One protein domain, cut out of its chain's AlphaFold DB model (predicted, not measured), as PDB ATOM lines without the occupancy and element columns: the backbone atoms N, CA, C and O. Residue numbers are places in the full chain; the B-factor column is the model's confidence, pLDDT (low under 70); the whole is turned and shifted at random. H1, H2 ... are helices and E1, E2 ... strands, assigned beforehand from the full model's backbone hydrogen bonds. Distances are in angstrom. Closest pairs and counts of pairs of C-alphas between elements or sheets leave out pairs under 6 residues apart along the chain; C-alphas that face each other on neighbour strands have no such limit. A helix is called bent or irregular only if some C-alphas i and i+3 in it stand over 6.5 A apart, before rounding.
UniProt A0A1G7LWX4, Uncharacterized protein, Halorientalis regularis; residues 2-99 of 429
ATOM      1  N   ILE A   2       4.708  28.460  13.719       63.72
ATOM      2  CA  ILE A   2       5.665  29.421  13.180       63.72
ATOM      3  C   ILE A   2       4.819  30.453  12.446       63.72
ATOM      4  O   ILE A   2       4.000  30.062  11.613       63.72
ATOM      5  N   ASP A   3       4.939  31.720  12.833       89.12
ATOM      6  CA  ASP A   3       4.268  32.822  12.145       89.12
ATOM      7  C   ASP A   3       5.299  33.497  11.240       89.12
ATOM      8  O   ASP A   3       6.337  33.965  11.711       89.12
ATOM      9  N   LEU A   4       5.053  33.449   9.933       94.94
ATOM     10  CA  LEU A   4       5.943  33.981   8.908       94.94
ATOM     11  C   LEU A   4       5.135  34.880   7.984       94.94
ATOM     12  O   LEU A   4       4.249  34.406   7.270       94.94
ATOM     13  N   THR A   5       5.496  36.156   7.939       96.06
ATOM     14  CA  THR A   5       4.915  37.136   7.016       96.06
ATOM     15  C   THR A   5       6.000  37.684   6.098       96.06
ATOM     16  O   THR A   5       7.090  38.031   6.555       96.06
ATOM     17  N   ILE A   6       5.711  37.756   4.797       97.00
ATOM     18  CA  ILE A   6       6.630  38.304   3.794       97.00
ATOM     19  C   ILE A   6       6.134  39.673   3.354       97.00
ATOM     20  O   ILE A   6       4.958  39.835   3.028       97.00
ATOM     21  N   TYR A   7       7.044  40.636   3.326       97.62
ATOM     22  CA  TYR A   7       6.785  42.020   2.964       97.62
ATOM     23  C   TYR A   7       7.643  42.442   1.774       97.62
ATOM     24  O   TYR A   7       8.789  42.007   1.639       97.62
ATOM     25  N   ASP A   8       7.110  43.335   0.947       95.69
ATOM     26  CA  ASP A   8       7.886  44.033  -0.076       95.69
ATOM     27  C   ASP A   8       8.748  45.176   0.512       95.69
ATOM     28  O   ASP A   8       8.690  45.499   1.703       95.69
ATOM     29  N   SER A   9       9.536  45.834  -0.345       93.44
ATOM     30  CA  SER A   9      10.365  47.001   0.021       93.44
ATOM     31  C   SER A   9       9.599  48.196   0.612       93.44
ATOM     32  O   SER A   9      10.208  49.089   1.193       93.44
ATOM     33  N   GLN A  10       8.275  48.251   0.447       95.31
ATOM     34  CA  GLN A  10       7.412  49.310   0.970       95.31
ATOM     35  C   GLN A  10       6.727  48.899   2.280       95.31
ATOM     36  O   GLN A  10       5.874  49.640   2.778       95.31
ATOM     37  N   GLY A  11       7.067  47.726   2.824       96.00
ATOM     38  CA  GLY A  11       6.447  47.164   4.015       96.00
ATOM     39  C   GLY A  11       5.028  46.646   3.777       96.00
ATOM     40  O   GLY A  11       4.284  46.489   4.742       96.00
ATOM     41  N   GLN A  12       4.612  46.405   2.530       97.25
ATOM     42  CA  GLN A  12       3.312  45.802   2.237       97.25
ATOM     43  C   GLN A  12       3.413  44.274   2.358       97.25
ATOM     44  O   GLN A  12       4.259  43.685   1.683       97.25
ATOM     45  N   PRO A  13       2.579  43.609   3.179       96.38
ATOM     46  CA  PRO A  13       2.559  42.151   3.232       96.38
ATOM     47  C   PRO A  13       2.021  41.552   1.927       96.38
ATOM     48  O   PRO A  13       1.028  42.032   1.378       96.38
ATOM     49  N   LEU A  14       2.657  40.477   1.457       93.94
ATOM     50  CA  LEU A  14       2.265  39.777   0.228       93.94
ATOM     51  C   LEU A  14       0.953  38.994   0.382       93.94
ATOM     52  O   LEU A  14       0.178  38.916  -0.569       93.94
ATOM     53  N   ASP A  15       0.678  38.462   1.576       90.75
ATOM     54  CA  ASP A  15      -0.549  37.698   1.857       90.75
ATOM     55  C   ASP A  15      -1.814  38.562   1.871       90.75
ATOM     56  O   ASP A  15      -2.906  38.084   1.564       90.75
ATOM     57  N   ASP A  16      -1.676  39.837   2.239       91.44
ATOM     58  CA  ASP A  16      -2.786  40.782   2.302       91.44
ATOM     59  C   ASP A  16      -2.355  42.165   1.791       91.44
ATOM     60  O   ASP A  16      -2.039  43.068   2.572       91.44
ATOM     61  N   PRO A  17      -2.386  42.386   0.465       87.81
ATOM     62  CA  PRO A  17      -2.076  43.687  -0.124       87.81
ATOM     63  C   PRO A  17      -3.015  44.824   0.326       87.81
ATOM     64  O   PRO A  17      -2.752  45.987   0.020       87.81
ATOM     65  N   GLY A  18      -4.125  44.513   1.009       89.38
ATOM     66  CA  GLY A  18      -5.036  45.492   1.602       89.38
ATOM     67  C   GLY A  18      -4.712  45.848   3.057       89.38
ATOM     68  O   GLY A  18      -5.263  46.827   3.571       89.38
ATOM     69  N   ALA A  19      -3.837  45.089   3.721       93.25
ATOM     70  CA  ALA A  19      -3.430  45.355   5.092       93.25
ATOM     71  C   ALA A  19      -2.612  46.656   5.200       93.25
ATOM     72  O   ALA A  19      -1.964  47.074   4.232       93.25
ATOM     73  N   PRO A  20      -2.606  47.311   6.376       94.38
ATOM     74  CA  PRO A  20      -1.731  48.447   6.625       94.38
ATOM     75  C   PRO A  20      -0.262  48.085   6.395       94.38
ATOM     76  O   PRO A  20       0.194  47.014   6.797       94.38
ATOM     77  N   LYS A  21       0.483  49.014   5.796       95.31
ATOM     78  CA  LYS A  21       1.927  48.870   5.618       95.31
ATOM     79  C   LYS A  21       2.637  48.816   6.963       95.31
ATOM     80  O   LYS A  21       2.326  49.579   7.880       95.31
ATOM     81  N   ASN A  22       3.644  47.963   7.040       95.19
ATOM     82  CA  ASN A  22       4.571  47.911   8.149       95.19
ATOM     83  C   ASN A  22       5.691  48.941   7.919       95.19
ATOM     84  O   ASN A  22       6.683  48.662   7.244       95.19
ATOM     85  N   GLU A  23       5.519  50.147   8.472       95.00
ATOM     86  CA  GLU A  23       6.478  51.260   8.338       95.00
ATOM     87  C   GLU A  23       7.893  50.869   8.776       95.00
ATOM     88  O   GLU A  23       8.873  51.302   8.181       95.00
ATOM     89  N   ARG A  24       8.010  49.982   9.768       93.31
ATOM     90  CA  ARG A  24       9.302  49.502  10.255       93.31
ATOM     91  C   ARG A  24      10.062  48.718   9.188       93.31
ATOM     92  O   ARG A  24      11.257  48.934   9.022       93.31
ATOM     93  N   ILE A  25       9.380  47.832   8.461       95.81
ATOM     94  CA  ILE A  25       9.991  47.079   7.356       95.81
ATOM     95  C   ILE A  25      10.414  48.024   6.231       95.81
ATOM     96  O   ILE A  25      11.510  47.884   5.691       95.81
ATOM     97  N   ALA A  26       9.575  49.013   5.911       94.31
ATOM     98  CA  ALA A  26       9.932  50.030   4.928       94.31
ATOM     99  C   ALA A  26      11.198  50.791   5.358       94.31
ATOM    100  O   ALA A  26      12.118  50.955   4.560       94.31
ATOM    101  N   ASN A  27      11.302  51.192   6.627       94.25
ATOM    102  CA  ASN A  27      12.485  51.901   7.112       94.25
ATOM    103  C   ASN A  27      13.727  50.994   7.164       94.25
ATOM    104  O   ASN A  27      14.807  51.429   6.781       94.25
ATOM    105  N   PHE A  28      13.586  49.714   7.530       95.44
ATOM    106  CA  PHE A  28      14.682  48.734   7.451       95.44
ATOM    107  C   PHE A  28      15.246  48.603   6.043       95.44
ATOM    108  O   PHE A  28      16.459  48.486   5.872       95.44
ATOM    109  N   PHE A  29      14.376  48.642   5.034       93.00
ATOM    110  CA  PHE A  29      14.800  48.662   3.644       93.00
ATOM    111  C   PHE A  29      15.659  49.894   3.332       93.00
ATOM    112  O   PHE A  29      16.751  49.746   2.787       93.00
ATOM    113  N   PHE A  30      15.200  51.093   3.706       89.38
ATOM    114  CA  PHE A  30      15.945  52.335   3.466       89.38
ATOM    115  C   PHE A  30      17.274  52.401   4.226       89.38
ATOM    116  O   PHE A  30      18.245  52.941   3.699       89.38
ATOM    117  N   ASP A  31      17.322  51.814   5.418       90.12
ATOM    118  CA  ASP A  31      18.495  51.829   6.291       90.12
ATOM    119  C   ASP A  31      19.458  50.653   6.052       90.12
ATOM    120  O   ASP A  31      20.487  50.547   6.720       90.12
ATOM    121  N   GLY A  32      19.146  49.763   5.104       93.19
ATOM    122  CA  GLY A  32      20.015  48.644   4.733       93.19
ATOM    123  C   GLY A  32      20.155  47.577   5.823       93.19
ATOM    124  O   GLY A  32      21.237  47.026   6.012       93.19
ATOM    125  N   VAL A  33      19.089  47.279   6.573       96.44
ATOM    126  CA  VAL A  33      19.115  46.285   7.662       96.44
ATOM    127  C   VAL A  33      19.039  44.859   7.110       96.44
ATOM    128  O   VAL A  33      17.990  44.381   6.713       96.44
ATOM    129  N   ARG A  34      20.124  44.092   7.132       96.31
ATOM    130  CA  ARG A  34      20.125  42.739   6.543       96.31
ATOM    131  C   ARG A  34      19.485  41.680   7.432       96.31
ATOM    132  O   ARG A  34      18.829  40.767   6.933       96.31
ATOM    133  N   LEU A  35      19.655  41.811   8.743       97.31
ATOM    134  CA  LEU A  35      19.019  40.946   9.731       97.31
ATOM    135  C   LEU A  35      18.841  41.704  11.038       97.31
ATOM    136  O   LEU A  35      19.800  42.257  11.561       97.31
ATOM    137  N   ALA A  36      17.651  41.659  11.613       97.25
ATOM    138  CA  ALA A  36      17.394  42.143  12.961       97.25
ATOM    139  C   ALA A  36      16.689  41.067  13.779       97.25
ATOM    140  O   ALA A  36      15.768  40.422  13.290       97.25
ATOM    141  N   ILE A  37      17.119  40.869  15.025       96.50
ATOM    142  CA  ILE A  37      16.514  39.907  15.944       96.50
ATOM    143  C   ILE A  37      16.136  40.608  17.241       96.50
ATOM    144  O   ILE A  37      16.956  41.286  17.865       96.50
ATOM    145  N   GLU A  38      14.888  40.404  17.645       95.19
ATOM    146  CA  GLU A  38      14.325  40.866  18.904       95.19
ATOM    147  C   GLU A  38      13.923  39.673  19.775       95.19
ATOM    148  O   GLU A  38      13.370  38.711  19.259       95.19
ATOM    149  N   SER A  39      14.197  39.712  21.081       91.19
ATOM    150  CA  SER A  39      13.984  38.580  22.001       91.19
ATOM    151  C   SER A  39      13.403  38.972  23.369       91.19
ATOM    152  O   SER A  39      13.641  38.280  24.358       91.19
ATOM    153  N   ILE A  40      12.641  40.072  23.451       81.75
ATOM    154  CA  ILE A  40      12.062  40.565  24.720       81.75
ATOM    155  C   ILE A  40      10.946  39.636  25.230       81.75
ATOM    156  O   ILE A  40      11.053  39.100  26.332       81.75
ATOM    157  N   ASP A  41       9.889  39.455  24.433       79.69
ATOM    158  CA  ASP A  41       8.688  38.689  24.811       79.69
ATOM    159  C   ASP A  41       8.535  37.410  23.973       79.69
ATOM    160  O   ASP A  41       8.178  36.348  24.485       79.69
ATOM    161  N   SER A  42       8.856  37.507  22.685       85.62
ATOM    162  CA  SER A  42       9.025  36.403  21.744       85.62
ATOM    163  C   SER A  42      10.251  36.676  20.881       85.62
ATOM    164  O   SER A  42      10.754  37.805  20.843       85.62
ATOM    165  N   VAL A  43      10.772  35.636  20.227       92.00
ATOM    166  CA  VAL A  43      11.886  35.812  19.301       92.00
ATOM    167  C   VAL A  43      11.319  36.185  17.943       92.00
ATOM    168  O   VAL A  43      10.614  35.391  17.333       92.00
ATOM    169  N   ARG A  44      11.628  37.386  17.469       95.38
ATOM    170  CA  ARG A  44      11.241  37.863  16.140       95.38
ATOM    171  C   ARG A  44      12.484  38.159  15.338       95.38
ATOM    172  O   ARG A  44      13.350  38.898  15.799       95.38
ATOM    173  N   ALA A  45      12.567  37.579  14.154       96.31
ATOM    174  CA  ALA A  45      13.629  37.829  13.203       96.31
ATOM    175  C   ALA A  45      13.060  38.550  11.979       96.31
ATOM    176  O   ALA A  45      12.051  38.136  11.419       96.31
ATOM    177  N   TYR A  46      13.729  39.616  11.568       96.75
ATOM    178  CA  TYR A  46      13.458  40.372  10.355       96.75
ATOM    179  C   TYR A  46      14.637  40.165   9.418       96.75
ATOM    180  O   TYR A  46      15.730  40.642   9.718       96.75
ATOM    181  N   CYS A  47      14.453  39.427   8.328       97.12
ATOM    182  CA  CYS A  47      15.545  39.074   7.422       97.12
ATOM    183  C   CYS A  47      15.276  39.588   6.015       97.12
ATOM    184  O   CYS A  47      14.229  39.295   5.440       97.12
ATOM    185  N   PHE A  48      16.248  40.302   5.458       97.12
ATOM    186  CA  PHE A  48      16.262  40.669   4.052       97.12
ATOM    187  C   PHE A  48      16.538  39.435   3.188       97.12
ATOM    188  O   PHE A  48      17.391  38.610   3.528       97.12
ATOM    189  N   PHE A  49      15.856  39.326   2.052       96.56
ATOM    190  CA  PHE A  49      16.168  38.347   1.016       96.56
ATOM    191  C   PHE A  49      15.713  38.851  -0.357       96.56
ATOM    192  O   PHE A  49      15.011  39.860  -0.475       96.56
ATOM    193  N   ARG A  50      16.115  38.143  -1.414       95.62
ATOM    194  CA  ARG A  50      15.722  38.464  -2.784       95.62
ATOM    195  C   ARG A  50      15.016  37.291  -3.449       95.62
ATOM    196  O   ARG A  50      15.356  36.132  -3.219       95.62
ATOM    197  N   ALA A  51      14.030  37.599  -4.280       95.56
ATOM    198  CA  ALA A  51      13.307  36.611  -5.070       95.56
ATOM    199  C   ALA A  51      12.840  37.220  -6.395       95.56
ATOM    200  O   ALA A  51      12.835  38.439  -6.565       95.56
ATOM    201  N   ARG A  52      12.473  36.373  -7.352       94.81
ATOM    202  CA  ARG A  52      11.943  36.771  -8.662       94.81
ATOM    203  C   ARG A  52      10.790  35.863  -9.058       94.81
ATOM    204  O   ARG A  52      10.815  34.674  -8.762       94.81
ATOM    205  N   GLU A  53       9.817  36.398  -9.785       93.06
ATOM    206  CA  GLU A  53       8.668  35.620 -10.274       93.06
ATOM    207  C   GLU A  53       9.072  34.527 -11.278       93.06
ATOM    208  O   GLU A  53       8.413  33.504 -11.406       93.06
ATOM    209  N   SER A  54      10.149  34.737 -12.039       91.62
ATOM    210  CA  SER A  54      10.638  33.765 -13.021       91.62
ATOM    211  C   SER A  54      12.106  33.998 -13.368       91.62
ATOM    212  O   SER A  54      12.668  35.050 -13.069       91.62
ATOM    213  N   GLU A  55      12.725  33.045 -14.068       87.12
ATOM    214  CA  GLU A  55      14.131  33.119 -14.498       87.12
ATOM    215  C   GLU A  55      14.477  34.386 -15.307       87.12
ATOM    216  O   GLU A  55      15.603  34.876 -15.255       87.12
ATOM    217  N   GLY A  56      13.513  34.936 -16.049       84.94
ATOM    218  CA  GLY A  56      13.694  36.159 -16.838       84.94
ATOM    219  C   GLY A  56      13.231  37.441 -16.143       84.94
ATOM    220  O   GLY A  56      13.407  38.524 -16.702       84.94
ATOM    221  N   ALA A  57      12.604  37.334 -14.970       91.69
ATOM    222  CA  ALA A  57      12.091  38.483 -14.241       91.69
ATOM    223  C   ALA A  57      13.219  39.252 -13.545       91.69
ATOM    224  O   ALA A  57      14.311  38.738 -13.289       91.69
ATOM    225  N   ARG A  58      12.939  40.522 -13.241       90.94
ATOM    226  CA  ARG A  58      13.821  41.320 -12.394       90.94
ATOM    227  C   ARG A  58      13.841  40.738 -10.990       90.94
ATOM    228  O   ARG A  58      12.873  40.138 -10.539       90.94
ATOM    229  N   LEU A  59      14.977  40.929 -10.334       92.19
ATOM    230  CA  LEU A  59      15.142  40.505  -8.965       92.19
ATOM    231  C   LEU A  59      14.540  41.543  -8.023       92.19
ATOM    232  O   LEU A  59      15.015  42.682  -7.979       92.19
ATOM    233  N   ASP A  60      13.532  41.119  -7.276       94.44
ATOM    234  CA  ASP A  60      12.842  41.929  -6.287       94.44
ATOM    235  C   ASP A  60      13.413  41.686  -4.886       94.44
ATOM    236  O   ASP A  60      14.171  40.744  -4.630       94.44
ATOM    237  N   GLN A  61      13.100  42.612  -3.986       94.75
ATOM    238  CA  GLN A  61      13.660  42.685  -2.643       94.75
ATOM    239  C   GLN A  61      12.539  42.595  -1.615       94.75
ATOM    240  O   GLN A  61      11.550  43.329  -1.706       94.75
ATOM    241  N   PHE A  62      12.728  41.724  -0.630       96.75
ATOM    242  CA  PHE A  62      11.710  41.373   0.350       96.75
ATOM    243  C   PHE A  62      12.293  41.310   1.760       96.75
ATOM    244  O   PHE A  62      13.505  41.183   1.956       96.75
ATOM    245  N   TYR A  63      11.398  41.349   2.742       97.50
ATOM    246  CA  TYR A  63      11.696  41.007   4.126       97.50
ATOM    247  C   TYR A  63      10.788  39.891   4.618       97.50
ATOM    248  O   TYR A  63       9.583  39.901   4.376       97.50
ATOM    249  N   ALA A  64      11.369  38.965   5.369       97.12
ATOM    250  CA  ALA A  64      10.644  37.985   6.159       97.12
ATOM    251  C   ALA A  64      10.583  38.455   7.617       97.12
ATOM    252  O   ALA A  64      11.630  38.666   8.228       97.12
ATOM    253  N   GLU A  65       9.380  38.593   8.172       96.75
ATOM    254  CA  GLU A  65       9.148  38.637   9.618       96.75
ATOM    255  C   GLU A  65       8.824  37.224  10.091       96.75
ATOM    256  O   GLU A  65       7.803  36.656   9.708       96.75
ATOM    257  N   PHE A  66       9.710  36.666  10.905       95.75
ATOM    258  CA  PHE A  66       9.655  35.297  11.393       95.75
ATOM    259  C   PHE A  66       9.553  35.291  12.916       95.75
ATOM    260  O   PHE A  66      10.469  35.750  13.604       95.75
ATOM    261  N   GLU A  67       8.456  34.763  13.451       94.50
ATOM    262  CA  GLU A  67       8.257  34.596  14.887       94.50
ATOM    263  C   GLU A  67       8.592  33.167  15.328       94.50
ATOM    264  O   GLU A  67       8.097  32.172  14.793       94.50
ATOM    265  N   ALA A  68       9.436  33.084  16.350       90.94
ATOM    266  CA  ALA A  68      10.011  31.870  16.886       90.94
ATOM    267  C   ALA A  68       9.877  31.821  18.413       90.94
ATOM    268  O   ALA A  68       9.850  32.840  19.111       90.94
ATOM    269  N   SER A  69       9.866  30.608  18.960       87.75
ATOM    270  CA  SER A  69       9.813  30.396  20.412       87.75
ATOM    271  C   SER A  69      11.184  30.589  21.066       87.75
ATOM    272  O   SER A  69      11.282  30.771  22.279       87.75
ATOM    273  N   SER A  70      12.264  30.502  20.282       87.94
ATOM    274  CA  SER A  70      13.638  30.647  20.762       87.94
ATOM    275  C   SER A  70      14.599  31.084  19.656       87.94
ATOM    276  O   SER A  70      14.343  30.879  18.475       87.94
ATOM    277  N   VAL A  71      15.765  31.619  20.042       86.56
ATOM    278  CA  VAL A  71      16.830  32.016  19.098       86.56
ATOM    279  C   VAL A  71      17.344  30.821  18.285       86.56
ATOM    280  O   VAL A  71      17.798  30.996  17.161       86.56
ATOM    281  N   GLY A  72      17.264  29.599  18.823       86.06
ATOM    282  CA  GLY A  72      17.660  28.390  18.094       86.06
ATOM    283  C   GLY A  72      16.726  28.050  16.930       86.06
ATOM    284  O   GLY A  72      17.181  27.526  15.924       86.06
ATOM    285  N   GLU A  73      15.440  28.393  17.031       88.62
ATOM    286  CA  GLU A  73      14.459  28.141  15.966       88.62
ATOM    287  C   GLU A  73      14.630  29.077  14.762       88.62
ATOM    288  O   GLU A  73      14.115  28.772  13.691       88.62
ATOM    289  N   ILE A  74      15.407  30.162  14.895       89.25
ATOM    290  CA  ILE A  74      15.769  31.041  13.770       89.25
ATOM    291  C   ILE A  74      16.521  30.263  12.682       89.25
ATOM    292  O   ILE A  74      16.441  30.629  11.516       89.25
ATOM    293  N   GLU A  75      17.199  29.158  13.016       89.12
ATOM    294  CA  GLU A  75      17.864  28.300  12.020       89.12
ATOM    295  C   GLU A  75      16.881  27.740  10.965       89.12
ATOM    296  O   GLU A  75      17.304  27.442   9.848       89.12
ATOM    297  N   ASN A  76      15.579  27.665  11.278       91.69
ATOM    298  CA  ASN A  76      14.524  27.236  10.351       91.69
ATOM    299  C   ASN A  76      13.995  28.369   9.453       91.69
ATOM    300  O   ASN A  76      13.285  28.097   8.489       91.69
ATOM    301  N   LEU A  77      14.350  29.633   9.725       93.88
ATOM    302  CA  LEU A  77      13.829  30.796   8.994       93.88
ATOM    303  C   LEU A  77      13.997  30.624   7.485       93.88
ATOM    304  O   LEU A  77      13.050  30.831   6.732       93.88
ATOM    305  N   LYS A  78      15.188  30.208   7.039       94.12
ATOM    306  CA  LYS A  78      15.465  30.036   5.611       94.12
ATOM    307  C   LYS A  78      14.581  28.959   4.979       94.12
ATOM    308  O   LYS A  78      14.008  29.224   3.930       94.12
ATOM    309  N   SER A  79      14.443  27.785   5.602       93.56
ATOM    310  CA  SER A  79      13.609  26.712   5.042       93.56
ATOM    311  C   SER A  79      12.136  27.105   4.976       93.56
ATOM    312  O   SER A  79      11.457  26.758   4.015       93.56
ATOM    313  N   ASP A  80      11.655  27.857   5.965       94.69
ATOM    314  CA  ASP A  80      10.254  28.272   6.029       94.69
ATOM    315  C   ASP A  80       9.959  29.388   5.011       94.69
ATOM    316  O   ASP A  80       8.913  29.377   4.358       94.69
ATOM    317  N   VAL A  81      10.909  30.307   4.801       95.25
ATOM    318  CA  VAL A  81      10.847  31.296   3.714       95.25
ATOM    319  C   VAL A  81      10.926  30.616   2.348       95.25
ATOM    320  O   VAL A  81      10.123  30.941   1.481       95.25
ATOM    321  N   GLU A  82      11.825  29.649   2.152       94.19
ATOM    322  CA  GLU A  82      11.901  28.848   0.920       94.19
ATOM    323  C   GLU A  82      10.589  28.140   0.610       94.19
ATOM    324  O   GLU A  82      10.083  28.222  -0.512       94.19
ATOM    325  N   GLU A  83      10.000  27.487   1.608       93.88
ATOM    326  CA  GLU A  83       8.716  26.823   1.458       93.88
ATOM    327  C   GLU A  83       7.618  27.809   1.050       93.88
ATOM    328  O   GLU A  83       6.924  27.562   0.061       93.88
ATOM    329  N   LYS A  84       7.486  28.933   1.759       93.94
ATOM    330  CA  LYS A  84       6.428  29.912   1.502       93.94
ATOM    331  C   LYS A  84       6.597  30.606   0.148       93.94
ATOM    332  O   LYS A  84       5.665  30.643  -0.651       93.94
ATOM    333  N   VAL A  85       7.800  31.090  -0.155       94.00
ATOM    334  CA  VAL A  85       8.094  31.821  -1.397       94.00
ATOM    335  C   VAL A  85       7.894  30.945  -2.631       94.00
ATOM    336  O   VAL A  85       7.273  31.383  -3.598       94.00
ATOM    337  N   THR A  86       8.366  29.698  -2.596       92.12
ATOM    338  CA  THR A  86       8.267  28.807  -3.754       92.12
ATOM    339  C   THR A  86       6.907  28.125  -3.868       92.12
ATOM    340  O   THR A  86       6.428  27.940  -4.982       92.12
ATOM    341  N   ARG A  87       6.258  27.728  -2.762       91.00
ATOM    342  CA  ARG A  87       4.972  27.005  -2.840       91.00
ATOM    343  C   ARG A  87       3.759  27.916  -2.912       91.00
ATOM    344  O   ARG A  87       2.798  27.551  -3.584       91.00
ATOM    345  N   GLU A  88       3.769  29.039  -2.200       92.44
ATOM    346  CA  GLU A  88       2.592  29.908  -2.095       92.44
ATOM    347  C   GLU A  88       2.632  31.050  -3.108       92.44
ATOM    348  O   GLU A  88       1.600  31.364  -3.701       92.44
ATOM    349  N   TYR A  89       3.810  31.628  -3.359       91.38
ATOM    350  CA  TYR A  89       3.951  32.756  -4.286       91.38
ATOM    351  C   TYR A  89       4.516  32.383  -5.663       91.38
ATOM    352  O   TYR A  89       4.623  33.262  -6.511       91.38
ATOM    353  N   ASP A  90       4.864  31.111  -5.896       93.44
ATOM    354  CA  ASP A  90       5.458  30.625  -7.157       93.44
ATOM    355  C   ASP A  90       6.707  31.430  -7.581       93.44
ATOM    356  O   ASP A  90       6.973  31.648  -8.760       93.44
ATOM    357  N   MET A  91       7.476  31.909  -6.596       95.00
ATOM    358  CA  MET A  91       8.682  32.705  -6.815       95.00
ATOM    359  C   MET A  91       9.955  31.872  -6.627       95.00
ATOM    360  O   MET A  91      10.026  30.914  -5.847       95.00
ATOM    361  N   ILE A  92      11.007  32.291  -7.325       93.31
ATOM    362  CA  ILE A  92      12.352  31.728  -7.261       93.31
ATOM    363  C   ILE A  92      13.183  32.591  -6.313       93.31
ATOM    364  O   ILE A  92      13.424  33.767  -6.595       93.31
ATOM    365  N   LEU A  93      13.637  32.011  -5.202       93.31
ATOM    366  CA  LEU A  93      14.593  32.666  -4.311       93.31
ATOM    367  C   LEU A  93      15.946  32.822  -4.995       93.31
ATOM    368  O   LEU A  93      16.457  31.887  -5.608       93.31
ATOM    369  N   GLU A  94      16.532  34.003  -4.843       90.19
ATOM    370  CA  GLU A  94      17.884  34.291  -5.289       90.19
ATOM    371  C   GLU A  94      18.729  34.622  -4.075       90.19
ATOM    372  O   GLU A  94      18.471  35.580  -3.345       90.19
ATOM    373  N   SER A  95      19.749  33.807  -3.867       77.38
ATOM    374  CA  SER A  95      20.570  33.892  -2.676       77.38
ATOM    375  C   SER A  95      22.044  34.138  -2.991       77.38
ATOM    376  O   SER A  95      22.818  34.476  -2.097       77.38
ATOM    377  N   SER A  96      22.422  34.085  -4.277       75.00
ATOM    378  CA  SER A  96      23.802  34.287  -4.733       75.00
ATOM    379  C   SER A  96      24.271  35.746  -4.702       75.00
ATOM    380  O   SER A  96      25.452  36.021  -4.928       75.00
ATOM    381  N   THR A  97      23.371  36.691  -4.420       79.69
ATOM    382  CA  THR A  97      23.711  38.107  -4.277       79.69
ATOM    383  C   THR A  97      24.416  38.393  -2.950       79.69
ATOM    384  O   THR A  97      24.112  37.814  -1.908       79.69
ATOM    385  N   GLU A  98      25.378  39.316  -2.972       78.06
ATOM    386  CA  GLU A  98      26.168  39.669  -1.786       78.06
ATOM    387  C   GLU A  98      25.281  40.118  -0.616       78.06
ATOM    388  O   GLU A  98      25.460  39.675   0.515       78.06
ATOM    389  N   ASP A  99      24.251  40.910  -0.897       77.19
ATOM    390  CA  ASP A  99      23.359  41.486   0.104       77.19
ATOM    391  C   ASP A  99      22.317  40.508   0.678       77.19
ATOM    392  O   ASP A  99      21.751  40.762   1.740       77.19
TER     393      ASP A  99
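This is residues 2 to 99 of the 429 residues of an uncharacterized protein of Halorientalis regularis (UniProt A0A1G7LWX4). Look for a strongly twisted sheet with the long strands E3 and E4 side by side in its middle, the long helix H2 over one face and the short helix H1 over the other. E1 adds to E4, while E2 and the short E5 add to different stretches of E3. The printed part has 98 residues, running E1 H1 E2 E3 E4 H2 E5, in the mixed class of helices and strands. The sheet is branched and its pairs are antiparallel; the whole is compact, with a radius of gyration of the C-alphas of 13.0 A and spans of 41 by 28 by 26 A.

Find C-alpha 3 at (4.268, 32.822, 12.145), where E1, residues 3 to 8, begins. Then come H1, residues 23 to 30, and E2, residues 33 to 38. E3, residues 43 to 52, is 28.0 A long and E4, residues 60 to 68, 25.4 A. H2, residues 71 to 87, is 25.4 A long; it is irregular, with C-alphas 75 and 78 7.1 A apart, and has a kink of 32 degrees near residue 79. E5, residues 92 to 94, ends at (17.884, 34.291, -5.289).

Beside E1 find E4: N 7 and O 63 are 2.8 A apart. E2, E3 and E4 form a meander, each strand the antiparallel neighbour of the one before, in two hairpins; see N 38 and O 44, 2.8 A, and N 45 and O 66, 2.8 A. E5 lies on the same side of E3 as E2, with N 92 and O 52 2.8 A apart. H1 is on the sheet at a height of 8.6 A; its closest C-alpha pair with E4 is Ile 25 and Tyr 63, 7.1 A. H2 is on the opposite face; its closest C-alpha pair with E4 is Phe 66 and Leu 77, 6.6 A. Every O i to N i+4 pair is within hydrogen-bond range in H1, and 8 of 13 in H2.

The farthest C-alphas, of Asp 41 and Gly 56, are 42.0 A apart. The printed part has no cut, and the link from E1 to H1, 14 residues, is long. Mean pLDDT of the printed part is 92.0; residue 2 is under 70.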